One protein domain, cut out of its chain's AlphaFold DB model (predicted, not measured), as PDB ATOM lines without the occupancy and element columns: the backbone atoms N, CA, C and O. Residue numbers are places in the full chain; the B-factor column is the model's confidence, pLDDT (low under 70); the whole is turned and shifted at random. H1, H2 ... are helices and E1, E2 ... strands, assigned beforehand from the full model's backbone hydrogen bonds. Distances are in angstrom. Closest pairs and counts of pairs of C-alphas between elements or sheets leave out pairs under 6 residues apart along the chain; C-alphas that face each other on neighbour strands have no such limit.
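AT A GLANCE: This is residues 6 to 82 of the 169 residues of an uncharacterized protein of Sphingobacteriales bacterium 48-107 (UniProt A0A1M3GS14). A long hairpin of two strands, E1 and E2, is widened by the short strand E3 beside E2 into a small three-stranded sheet, and three short helices gather near it: H3 crosses over E2, H1 sits beside the short strand, and H2 meets H1 at a corner. A long stretch with no named element, residues 6 to 27, swings widely before E1, its C-alphas lying 9 to 18 A from the mean of all C-alphas. The printed part has 77 residues, with three named strands and three named helices in the order E1 E2 H1 H2 E3 H3; the sheet order is E1, E2, E3, antiparallel throughout. The class is mixed, helices and strands, with under half of the residues in named elements. The whole is compact, with a radius of gyration of the C-alphas of 11.9 A and spans of 33 by 27 by 21 A.

HOW THE PARTS SIT: E1, residues 28 to 34, and E2, residues 40 to 46, form an antiparallel hairpin, their directions at 150 degrees; N 31 and O 43 are 2.8 A apart and N 41 and O 33 are 2.9 A apart, within hydrogen-bond range. E3, residues 71 to 73, is the antiparallel neighbour of E2 at 134 degrees, with N 44 and O 72 at 2.8 A, and E1 and E3 are the edge strands. H3, residues 77 to 82, is on the sheet at a height of 7.5 A, over E2, and runs across the strands at 81 degrees to E2 on the local plane; the closest C-alphas of the two are those of Val 41 and His 78, 5.0 A apart. H1, residues 58 to 62, is on the sheet and stands only just at the sheet's level, with a height of 3.8 A; its closest C-alpha pair with E3 is Gly 60 and Ser 72, 3.7 A. H2, residues 65 to 69, only grazes the sheet, and its closest C-alpha pair with E3 is His 66 and Ser 72, 5.7 A. H1 and H2 touch only at the corner, closest at the C-alphas of Gly 60 and His 66, 4.7 A. H1 and H3 are close but not clearly touching, the C-alphas of His 59 and Val 79 being 7.3 A apart, while H2 and H3 are apart. In H1, H2 and H3 every O i to N i+4 pair is within hydrogen-bond range.

IN THESE COORDINATES: E1 runs 18.7 A from C-alpha 28 at (251.202, 266.003, 294.012), and E2 runs 19.2 A to C-alpha 46 at (254.646, 268.202, 294.332). H1 measures 6.0 A, H2 5.6 A and E3 6.7 A. H3 spans 8.7 A and ends at C-alpha 82 at (262.719, 260.643, 310.593).

THE WHOLE: The two C-alphas farthest apart are those of Thr 23 and Leu 37, 35.4 A. The printed part has no cut. The link from E2 to H1, 11 residues, is long; the other links between named elements are tight. Mean pLDDT of the printed part is 75.0, and residues 6 to 26 and 48 to 54 are under 70.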
ATOM      1  N   TYR A   6     260.712 254.432 296.479       39.72
ATOM      2  CA  TYR A   6     259.910 253.282 296.072       39.72
ATOM      3  C   TYR A   6     258.547 253.778 295.583       39.72
ATOM      4  O   TYR A   6     257.773 254.366 296.339       39.72
ATOM      5  N   THR A   7     258.248 253.541 294.307       41.88
ATOM      6  CA  THR A   7     256.957 253.859 293.687       41.88
ATOM      7  C   THR A   7     255.933 252.787 294.053       41.88
ATOM      8  O   THR A   7     255.721 251.830 293.311       41.88
ATOM      9  N   GLY A   8     255.314 252.921 295.223       38.56
ATOM     10  CA  GLY A   8     254.100 252.191 295.575       38.56
ATOM     11  C   GLY A   8     252.910 253.137 295.508       38.56
ATOM     12  O   GLY A   8     252.741 253.953 296.406       38.56
ATOM     13  N   TYR A   9     252.091 253.046 294.458       36.47
ATOM     14  CA  TYR A   9     250.820 253.766 294.402       36.47
ATOM     15  C   TYR A   9     249.833 253.085 295.352       36.47
ATOM     16  O   TYR A   9     249.333 252.001 295.057       36.47
ATOM     17  N   SER A  10     249.548 253.700 296.497       38.47
ATOM     18  CA  SER A  10     248.444 253.276 297.357       38.47
ATOM     19  C   SER A  10     247.419 254.403 297.469       38.47
ATOM     20  O   SER A  10     247.663 255.433 298.103       38.47
ATOM     21  N   ASN A  11     246.252 254.198 296.855       33.31
ATOM     22  CA  ASN A  11     245.061 255.025 297.045       33.31
ATOM     23  C   ASN A  11     244.481 254.766 298.447       33.31
ATOM     24  O   ASN A  11     243.503 254.043 298.593       33.31
ATOM     25  N   ILE A  12     245.114 255.304 299.490       39.69
ATOM     26  CA  ILE A  12     244.633 255.215 300.876       39.69
ATOM     27  C   ILE A  12     243.900 256.514 301.207       39.69
ATOM     28  O   ILE A  12     244.506 257.475 301.658       39.69
ATOM     29  N   TYR A  13     242.599 256.589 300.942       36.81
ATOM     30  CA  TYR A  13     241.776 257.730 301.358       36.81
ATOM     31  C   TYR A  13     241.591 257.731 302.885       36.81
ATOM     32  O   TYR A  13     240.541 257.346 303.382       36.81
ATOM     33  N   ASP A  14     242.618 258.146 303.627       39.34
ATOM     34  CA  ASP A  14     242.529 258.433 305.058       39.34
ATOM     35  C   ASP A  14     242.393 259.941 305.277       39.34
ATOM     36  O   ASP A  14     243.104 260.745 304.667       39.34
ATOM     37  N   ALA A  15     241.519 260.335 306.202       38.41
ATOM     38  CA  ALA A  15     241.306 261.721 306.636       38.41
ATOM     39  C   ALA A  15     242.561 262.388 307.263       38.41
ATOM     40  O   ALA A  15     242.518 263.540 307.688       38.41
ATOM     41  N   GLU A  16     243.694 261.680 307.292       45.31
ATOM     42  CA  GLU A  16     245.036 262.165 307.635       45.31
ATOM     43  C   GLU A  16     245.752 262.877 306.459       45.31
ATOM     44  O   GLU A  16     246.844 263.414 306.639       45.31
ATOM     45  N   ARG A  17     245.166 262.893 305.250       47.38
ATOM     46  CA  ARG A  17     245.863 263.254 303.997       47.38
ATOM     47  C   ARG A  17     245.908 264.727 303.591       47.38
ATOM     48  O   ARG A  17     246.574 265.030 302.605       47.38
ATOM     49  N   MET A  18     245.251 265.647 304.296       49.16
ATOM     50  CA  MET A  18     245.251 267.064 303.899       49.16
ATOM     51  C   MET A  18     246.055 267.928 304.876       49.16
ATOM     52  O   MET A  18     245.491 268.448 305.838       49.16
ATOM     53  N   PRO A  19     247.364 268.138 304.636       48.97
ATOM     54  CA  PRO A  19     248.189 268.994 305.492       48.97
ATOM     55  C   PRO A  19     247.778 270.473 305.466       48.97
ATOM     56  O   PRO A  19     248.203 271.228 306.336       48.97
ATOM     57  N   TRP A  20     246.928 270.884 304.517       49.12
ATOM     58  CA  TRP A  20     246.404 272.249 304.402       49.12
ATOM     59  C   TRP A  20     244.924 272.403 304.781       49.12
ATOM     60  O   TRP A  20     244.379 273.495 304.651       49.12
ATOM     61  N   GLY A  21     244.252 271.336 305.229       50.38
ATOM     62  CA  GLY A  21     242.787 271.323 305.266       50.38
ATOM     63  C   GLY A  21     242.165 271.373 303.861       50.38
ATOM     64  O   GLY A  21     242.855 271.228 302.856       50.38
ATOM     65  N   GLU A  22     240.847 271.562 303.794       50.16
ATOM     66  CA  GLU A  22     240.037 271.451 302.565       50.16
ATOM     67  C   GLU A  22     240.243 272.595 301.546       50.16
ATOM     68  O   GLU A  22     239.647 272.573 300.473       50.16
ATOM     69  N   THR A  23     241.049 273.616 301.856       47.81
ATOM     70  CA  THR A  23     241.024 274.905 301.135       47.81
ATOM     71  C   THR A  23     242.164 275.138 300.144       47.81
ATOM     72  O   THR A  23     242.132 276.139 299.430       47.81
ATOM     73  N   VAL A  24     243.161 274.250 300.053       54.75
ATOM     74  CA  VAL A  24     244.270 274.388 299.092       54.75
ATOM     75  C   VAL A  24     244.503 273.067 298.371       54.75
ATOM     76  O   VAL A  24     244.970 272.098 298.971       54.75
ATOM     77  N   GLU A  25     244.222 273.037 297.066       56.84
ATOM     78  CA  GLU A  25     244.539 271.897 296.203       56.84
ATOM     79  C   GLU A  25     246.062 271.752 296.063       56.84
ATOM     80  O   GLU A  25     246.704 272.343 295.193       56.84
ATOM     81  N   ALA A  26     246.674 270.963 296.945       63.69
ATOM     82  CA  ALA A  26     248.050 270.531 296.763       63.69
ATOM     83  C   ALA A  26     248.102 269.497 295.632       63.69
ATOM     84  O   ALA A  26     247.625 268.373 295.769       63.69
ATOM     85  N   SER A  27     248.698 269.881 294.507       73.50
ATOM     86  CA  SER A  27     248.918 269.004 293.359       73.50
ATOM     87  C   SER A  27     250.192 268.182 293.548       73.50
ATOM     88  O   SER A  27     251.297 268.711 293.450       73.50
ATOM     89  N   GLY A  28     250.058 266.889 293.828       79.62
ATOM     90  CA  GLY A  28     251.202 266.003 294.012       79.62
ATOM     91  C   GLY A  28     250.812 264.545 294.210       79.62
ATOM     92  O   GLY A  28     249.635 264.196 294.146       79.62
ATOM     93  N   ASN A  29     251.817 263.709 294.457       85.31
ATOM     94  CA  ASN A  29     251.667 262.278 294.702       85.31
ATOM     95  C   ASN A  29     252.295 261.881 296.038       85.31
ATOM     96  O   ASN A  29     253.317 262.434 296.453       85.31
ATOM     97  N   ASP A  30     251.722 260.852 296.650       88.44
ATOM     98  CA  ASP A  30     252.278 260.201 297.830       88.44
ATOM     99  C   ASP A  30     253.354 259.188 297.430       88.44
ATOM    100  O   ASP A  30     253.200 258.432 296.469       88.44
ATOM    101  N   TYR A  31     254.429 259.139 298.211       88.81
ATOM    102  CA  TYR A  31     255.550 258.226 298.039       88.81
ATOM    103  C   TYR A  31     255.956 257.605 299.369       88.81
ATOM    104  O   TYR A  31     255.879 258.226 300.429       88.81
ATOM    105  N   ILE A  32     256.475 256.381 299.292       93.44
ATOM    106  CA  ILE A  32     257.190 255.761 300.402       93.44
ATOM    107  C   ILE A  32     258.678 256.050 300.211       93.44
ATOM    108  O   ILE A  32     259.289 255.623 299.228       93.44
ATOM    109  N   VAL A  33     259.262 256.756 301.176       93.62
ATOM    110  CA  VAL A  33     260.706 257.014 301.247       93.62
ATOM    111  C   VAL A  33     261.312 256.261 302.422       93.62
ATOM    112  O   VAL A  33     260.599 255.798 303.315       93.62
ATOM    113  N   ARG A  34     262.636 256.099 302.409       95.25
ATOM    114  CA  ARG A  34     263.377 255.454 303.495       95.25
ATOM    115  C   ARG A  34     264.236 256.466 304.238       95.25
ATOM    116  O   ARG A  34     264.877 257.291 303.592       95.25
ATOM    117  N   THR A  35     264.250 256.359 305.562       95.62
ATOM    118  CA  THR A  35     265.175 257.100 306.430       95.62
ATOM    119  C   THR A  35     266.608 256.584 306.283       95.62
ATOM    120  O   THR A  35     266.836 255.531 305.677       95.62
ATOM    121  N   ASP A  36     267.575 257.272 306.898       92.00
ATOM    122  CA  ASP A  36     268.984 256.841 306.915       92.00
ATOM    123  C   ASP A  36     269.187 255.441 307.547       92.00
ATOM    124  O   ASP A  36     270.122 254.727 307.183       92.00
ATOM    125  N   LEU A  37     268.283 254.999 308.435       93.88
ATOM    126  CA  LEU A  37     268.272 253.641 309.011       93.88
ATOM    127  C   LEU A  37     267.409 252.639 308.222       93.88
ATOM    128  O   LEU A  37     267.232 251.496 308.641       93.88
ATOM    129  N   GLY A  38     266.857 253.047 307.079       95.12
ATOM    130  CA  GLY A  38     266.102 252.188 306.171       95.12
ATOM    131  C   GLY A  38     264.616 252.017 306.503       95.12
ATOM    132  O   GLY A  38     263.931 251.304 305.760       95.12
ATOM    133  N   ASN A  39     264.096 252.662 307.554       95.94
ATOM    134  CA  ASN A  39     262.673 252.610 307.901       95.94
ATOM    135  C   ASN A  39     261.831 253.369 306.875       95.94
ATOM    136  O   ASN A  39     262.248 254.400 306.356       95.94
ATOM    137  N   GLN A  40     260.628 252.874 306.596       96.31
ATOM    138  CA  GLN A  40     259.719 253.498 305.637       96.31
ATOM    139  C   GLN A  40     258.908 254.627 306.275       96.31
ATOM    140  O   GLN A  40     258.351 254.468 307.364       96.31
ATOM    141  N   VAL A  41     258.785 255.745 305.563       93.94
ATOM    142  CA  VAL A  41     257.913 256.862 305.933       93.94
ATOM    143  C   VAL A  41     257.132 257.358 304.719       93.94
ATOM    144  O   VAL A  41     257.606 257.263 303.587       93.94
ATOM    145  N   LEU A  42     255.922 257.865 304.960       92.81
ATOM    146  CA  LEU A  42     255.109 258.488 303.928       92.81
ATOM    147  C   LEU A  42     255.609 259.914 303.695       92.81
ATOM    148  O   LEU A  42     255.828 260.679 304.642       92.81
ATOM    149  N   ALA A  43     255.760 260.268 302.429       91.38
ATOM    150  CA  ALA A  43     256.110 261.597 301.977       91.38
ATOM    151  C   ALA A  43     255.233 261.992 300.790       91.38
ATOM    152  O   ALA A  43     254.645 261.144 300.126       91.38
ATOM    153  N   TRP A  44     255.178 263.282 300.511       89.56
ATOM    154  CA  TRP A  44     254.471 263.850 299.377       89.56
ATOM    155  C   TRP A  44     255.433 264.595 298.468       89.56
ATOM    156  O   TRP A  44     256.350 265.274 298.939       89.56
ATOM    157  N   VAL A  45     255.221 264.471 297.165       87.25
ATOM    158  CA  VAL A  45     256.018 265.110 296.118       87.25
ATOM    159  C   VAL A  45     255.088 265.972 295.277       87.25
ATOM    160  O   VAL A  45     254.130 265.461 294.698       87.25
ATOM    161  N   SER A  46     255.383 267.267 295.187       79.44
ATOM    162  CA  SER A  46     254.646 268.202 294.332       79.44
ATOM    163  C   SER A  46     254.782 267.825 292.858       79.44
ATOM    164  O   SER A  46     255.881 267.484 292.408       79.44
ATOM    165  N   TYR A  47     253.716 267.971 292.072       77.62
ATOM    166  CA  TYR A  47     253.842 267.970 290.614       77.62
ATOM    167  C   TYR A  47     254.716 269.147 290.171       77.62
ATOM    168  O   TYR A  47     254.598 270.247 290.703       77.62
ATOM    169  N   GLY A  48     255.635 268.902 289.234       63.84
ATOM    170  CA  GLY A  48     256.583 269.912 288.758       63.84
ATOM    171  C   GLY A  48     255.909 271.145 288.136       63.84
ATOM    172  O   GLY A  48     254.754 271.103 287.722       63.84
ATOM    173  N   GLY A  49     256.650 272.253 288.054       60.28
ATOM    174  CA  GLY A  49     256.183 273.539 287.522       60.28
ATOM    175  C   GLY A  49     256.739 274.722 288.320       60.28
ATOM    176  O   GLY A  49     257.368 274.533 289.358       60.28
ATOM    177  N   SER A  50     256.501 275.956 287.867       54.81
ATOM    178  CA  SER A  50     256.963 277.167 288.573       54.81
ATOM    179  C   SER A  50     256.375 277.306 289.985       54.81
ATOM    180  O   SER A  50     256.999 277.906 290.855       54.81
ATOM    181  N   GLN A  51     255.210 276.705 290.243       57.91
ATOM    182  CA  GLN A  51     254.607 276.658 291.576       57.91
ATOM    183  C   GLN A  51     255.194 275.563 292.477       57.91
ATOM    184  O   GLN A  51     255.156 275.712 293.696       57.91
ATOM    185  N   ALA A  52     255.785 274.505 291.912       58.41
ATOM    186  CA  ALA A  52     256.284 273.347 292.658       58.41
ATOM    187  C   ALA A  52     257.368 273.722 293.681       58.41
ATOM    188  O   ALA A  52     257.403 273.177 294.778       58.41
ATOM    189  N   GLN A  53     258.198 274.723 293.367       56.12
ATOM    190  CA  GLN A  53     259.256 275.211 294.264       56.12
ATOM    191  C   GLN A  53     258.708 275.868 295.541       56.12
ATOM    192  O   GLN A  53     259.373 275.885 296.575       56.12
ATOM    193  N   ASN A  54     257.480 276.392 295.486       64.25
ATOM    194  CA  ASN A  54     256.790 276.949 296.647       64.25
ATOM    195  C   ASN A  54     255.895 275.916 297.342       64.25
ATOM    196  O   ASN A  54     255.406 276.171 298.444       64.25
ATOM    197  N   GLN A  55     255.707 274.744 296.739       71.56
ATOM    198  CA  GLN A  55     254.896 273.663 297.271       71.56
ATOM    199  C   GLN A  55     255.782 272.659 298.015       71.56
ATOM    200  O   GLN A  55     256.017 271.540 297.579       71.56
ATOM    201  N   SER A  56     256.272 273.069 299.177       76.44
ATOM    202  CA  SER A  56     256.820 272.159 300.187       76.44
ATOM    203  C   SER A  56     256.023 272.279 301.472       76.44
ATOM    204  O   SER A  56     255.277 273.235 301.655       76.44
ATOM    205  N   TRP A  57     256.134 271.312 302.370       85.31
ATOM    206  CA  TRP A  57     255.535 271.432 303.702       85.31
ATOM    207  C   TRP A  57     256.592 271.838 304.718       85.31
ATOM    208  O   TRP A  57     257.790 271.813 304.422       85.31
ATOM    209  N   CYS A  58     256.159 272.187 305.929       90.75
ATOM    210  CA  CYS A  58     257.048 272.536 307.037       90.75
ATOM    211  C   CYS A  58     258.190 271.521 307.208       90.75
ATOM    212  O   CYS A  58     259.362 271.900 307.286       90.75
ATOM    213  N   HIS A  59     257.870 270.226 307.161       93.31
ATOM    214  CA  HIS A  59     258.832 269.127 307.242       93.31
ATOM    215  C   HIS A  59     259.734 269.039 306.005       93.31
ATOM    216  O   HIS A  59     260.938 268.846 306.139       93.31
ATOM    217  N   GLY A  60     259.181 269.251 304.807       93.06
ATOM    218  CA  GLY A  60     259.945 269.321 303.557       93.06
ATOM    219  C   GLY A  60     261.047 270.373 303.596       93.06
ATOM    220  O   GLY A  60     262.208 270.101 303.288       93.06
ATOM    221  N   PHE A  61     260.668 271.575 304.028       93.81
ATOM    222  CA  PHE A  61     261.560 272.714 304.176       93.81
ATOM    223  C   PHE A  61     262.596 272.491 305.284       93.81
ATOM    224  O   PHE A  61     263.797 272.506 305.027       93.81
ATOM    225  N   SER A  62     262.145 272.269 306.518       96.19
ATOM    226  CA  SER A  62     263.045 272.269 307.678       96.19
ATOM    227  C   SER A  62     263.982 271.064 307.715       96.19
ATOM    228  O   SER A  62     265.133 271.210 308.110       96.19
ATOM    229  N   LEU A  63     263.551 269.894 307.236       95.69
ATOM    230  CA  LEU A  63     264.425 268.721 307.116       95.69
ATOM    231  C   LEU A  63     265.355 268.807 305.889       95.69
ATOM    232  O   LEU A  63     266.195 267.931 305.694       95.69
ATOM    233  N   GLY A  64     265.192 269.830 305.038       93.50
ATOM    234  CA  GLY A  64     265.909 269.980 303.768       93.50
ATOM    235  C   GLY A  64     265.535 268.924 302.724       93.50
ATOM    236  O   GLY A  64     266.226 268.779 301.716       93.50
ATOM    237  N   THR A  65     264.463 268.162 302.961       92.75
ATOM    238  CA  THR A  65     264.078 267.036 302.108       92.75
ATOM    239  C   THR A  65     263.518 267.493 300.769       92.75
ATOM    240  O   THR A  65     263.814 266.891 299.736       92.75
ATOM    241  N   HIS A  66     262.799 268.613 300.758       90.50
ATOM    242  CA  HIS A  66     262.258 269.165 299.525       90.50
ATOM    243  C   HIS A  66     263.348 269.799 298.660       90.50
ATOM    244  O   HIS A  66     263.404 269.533 297.466       90.50
ATOM    245  N   GLU A  67     264.258 270.573 299.255       88.50
ATOM    246  CA  GLU A  67     265.370 271.191 298.521       88.50
ATOM    247  C   GLU A  67     266.280 270.138 297.869       88.50
ATOM    248  O   GLU A  67     266.705 270.302 296.729       88.50
ATOM    249  N   ARG A  68     266.565 269.038 298.577       89.19
ATOM    250  CA  ARG A  68     267.505 268.010 298.105       89.19
ATOM    251  C   ARG A  68     266.872 266.955 297.207       89.19
ATOM    252  O   ARG A  68     267.545 266.440 296.318       89.19
ATOM    253  N   TRP A  69     265.621 266.587 297.473       88.69
ATOM    254  CA  TRP A  69     264.986 265.407 296.872       88.69
ATOM    255  C   TRP A  69     263.548 265.649 296.399       88.69
ATOM    256  O   TRP A  69     262.918 264.723 295.897       88.69
ATOM    257  N   GLY A  70     263.012 266.861 296.555       87.75
ATOM    258  CA  GLY A  70     261.690 267.236 296.051       87.75
ATOM    259  C   GLY A  70     260.498 266.709 296.853       87.75
ATOM    260  O   GLY A  70     259.367 266.864 296.400       87.75
ATOM    261  N   TYR A  71     260.701 266.118 298.037       89.69
ATOM    262  CA  TYR A  71     259.608 265.568 298.851       89.69
ATOM    263  C   TYR A  71     259.436 266.268 300.203       89.69
ATOM    264  O   TYR A  71     260.355 266.889 300.726       89.69
ATOM    265  N   SER A  72     258.245 266.146 300.785       91.69
ATOM    266  CA  SER A  72     257.917 266.581 302.143       91.69
ATOM    267  C   SER A  72     257.390 265.408 302.959       91.69
ATOM    268  O   SER A  72     256.442 264.747 302.551       91.69
ATOM    269  N   VAL A  73     257.999 265.131 304.109       92.19
ATOM    270  CA  VAL A  73     257.555 264.050 305.009       92.19
ATOM    271  C   VAL A  73     256.226 264.437 305.662       92.19
ATOM    272  O   VAL A  73     256.048 265.594 306.037       92.19
ATOM    273  N   TYR A  74     255.305 263.486 305.818       90.69
ATOM    274  CA  TYR A  74     254.062 263.717 306.560       90.69
ATOM    275  C   TYR A  74     254.309 263.897 308.069       90.69
ATOM    276  O   TYR A  74     255.260 263.352 308.636       90.69
ATOM    277  N   SER A  75     253.419 264.629 308.740       89.62
ATOM    278  CA  SER A  75     253.409 264.743 310.205       89.62
ATOM    279  C   SER A  75     253.106 263.398 310.893       89.62
ATOM    280  O   SER A  75     252.941 262.353 310.256       89.62
ATOM    281  N   GLY A  76     253.031 263.396 312.222       88.50
ATOM    282  CA  GLY A  76     252.708 262.205 313.001       88.50
ATOM    283  C   GLY A  76     253.875 261.228 313.062       88.50
ATOM    284  O   GLY A  76     255.046 261.601 313.170       88.50
ATOM    285  N   ARG A  77     253.548 259.936 312.952       90.00
ATOM    286  CA  ARG A  77     254.523 258.838 313.038       90.00
ATOM    287  C   ARG A  77     255.663 258.936 312.017       90.00
ATOM    288  O   ARG A  77     256.732 258.385 312.258       90.00
ATOM    289  N   HIS A  78     255.439 259.597 310.880       92.81
ATOM    290  CA  HIS A  78     256.393 259.653 309.775       92.81
ATOM    291  C   HIS A  78     257.538 260.620 310.074       92.81
ATOM    292  O   HIS A  78     258.690 260.191 310.129       92.81
ATOM    293  N   VAL A  79     257.247 261.885 310.380       93.69
ATOM    294  CA  VAL A  79     258.289 262.819 310.830       93.69
ATOM    295  C   VAL A  79     258.901 262.395 312.170       93.69
ATOM    296  O   VAL A  79     260.111 262.517 312.340       93.69
ATOM    297  N   ALA A  80     258.123 261.818 313.096       93.31
ATOM    298  CA  ALA A  80     258.669 261.296 314.351       93.31
ATOM    299  C   ALA A  80     259.718 260.199 314.098       93.31
ATOM    300  O   ALA A  80     260.762 260.177 314.752       93.31
ATOM    301  N   ARG A  81     259.481 259.329 313.104       95.25
ATOM    302  CA  ARG A  81     260.445 258.315 312.665       95.25
ATOM    303  C   ARG A  81     261.701 258.941 312.061       95.25
ATOM    304  O   ARG A  81     262.792 258.552 312.457       95.25
ATOM    305  N   VAL A  82     261.565 259.925 311.172       96.19
ATOM    306  CA  VAL A  82     262.719 260.643 310.593       96.19
ATOM    307  C   VAL A  82     263.569 261.293 311.684       96.19
ATOM    308  O   VAL A  82     264.786 261.133 311.710       96.19
TER     309      VAL A  82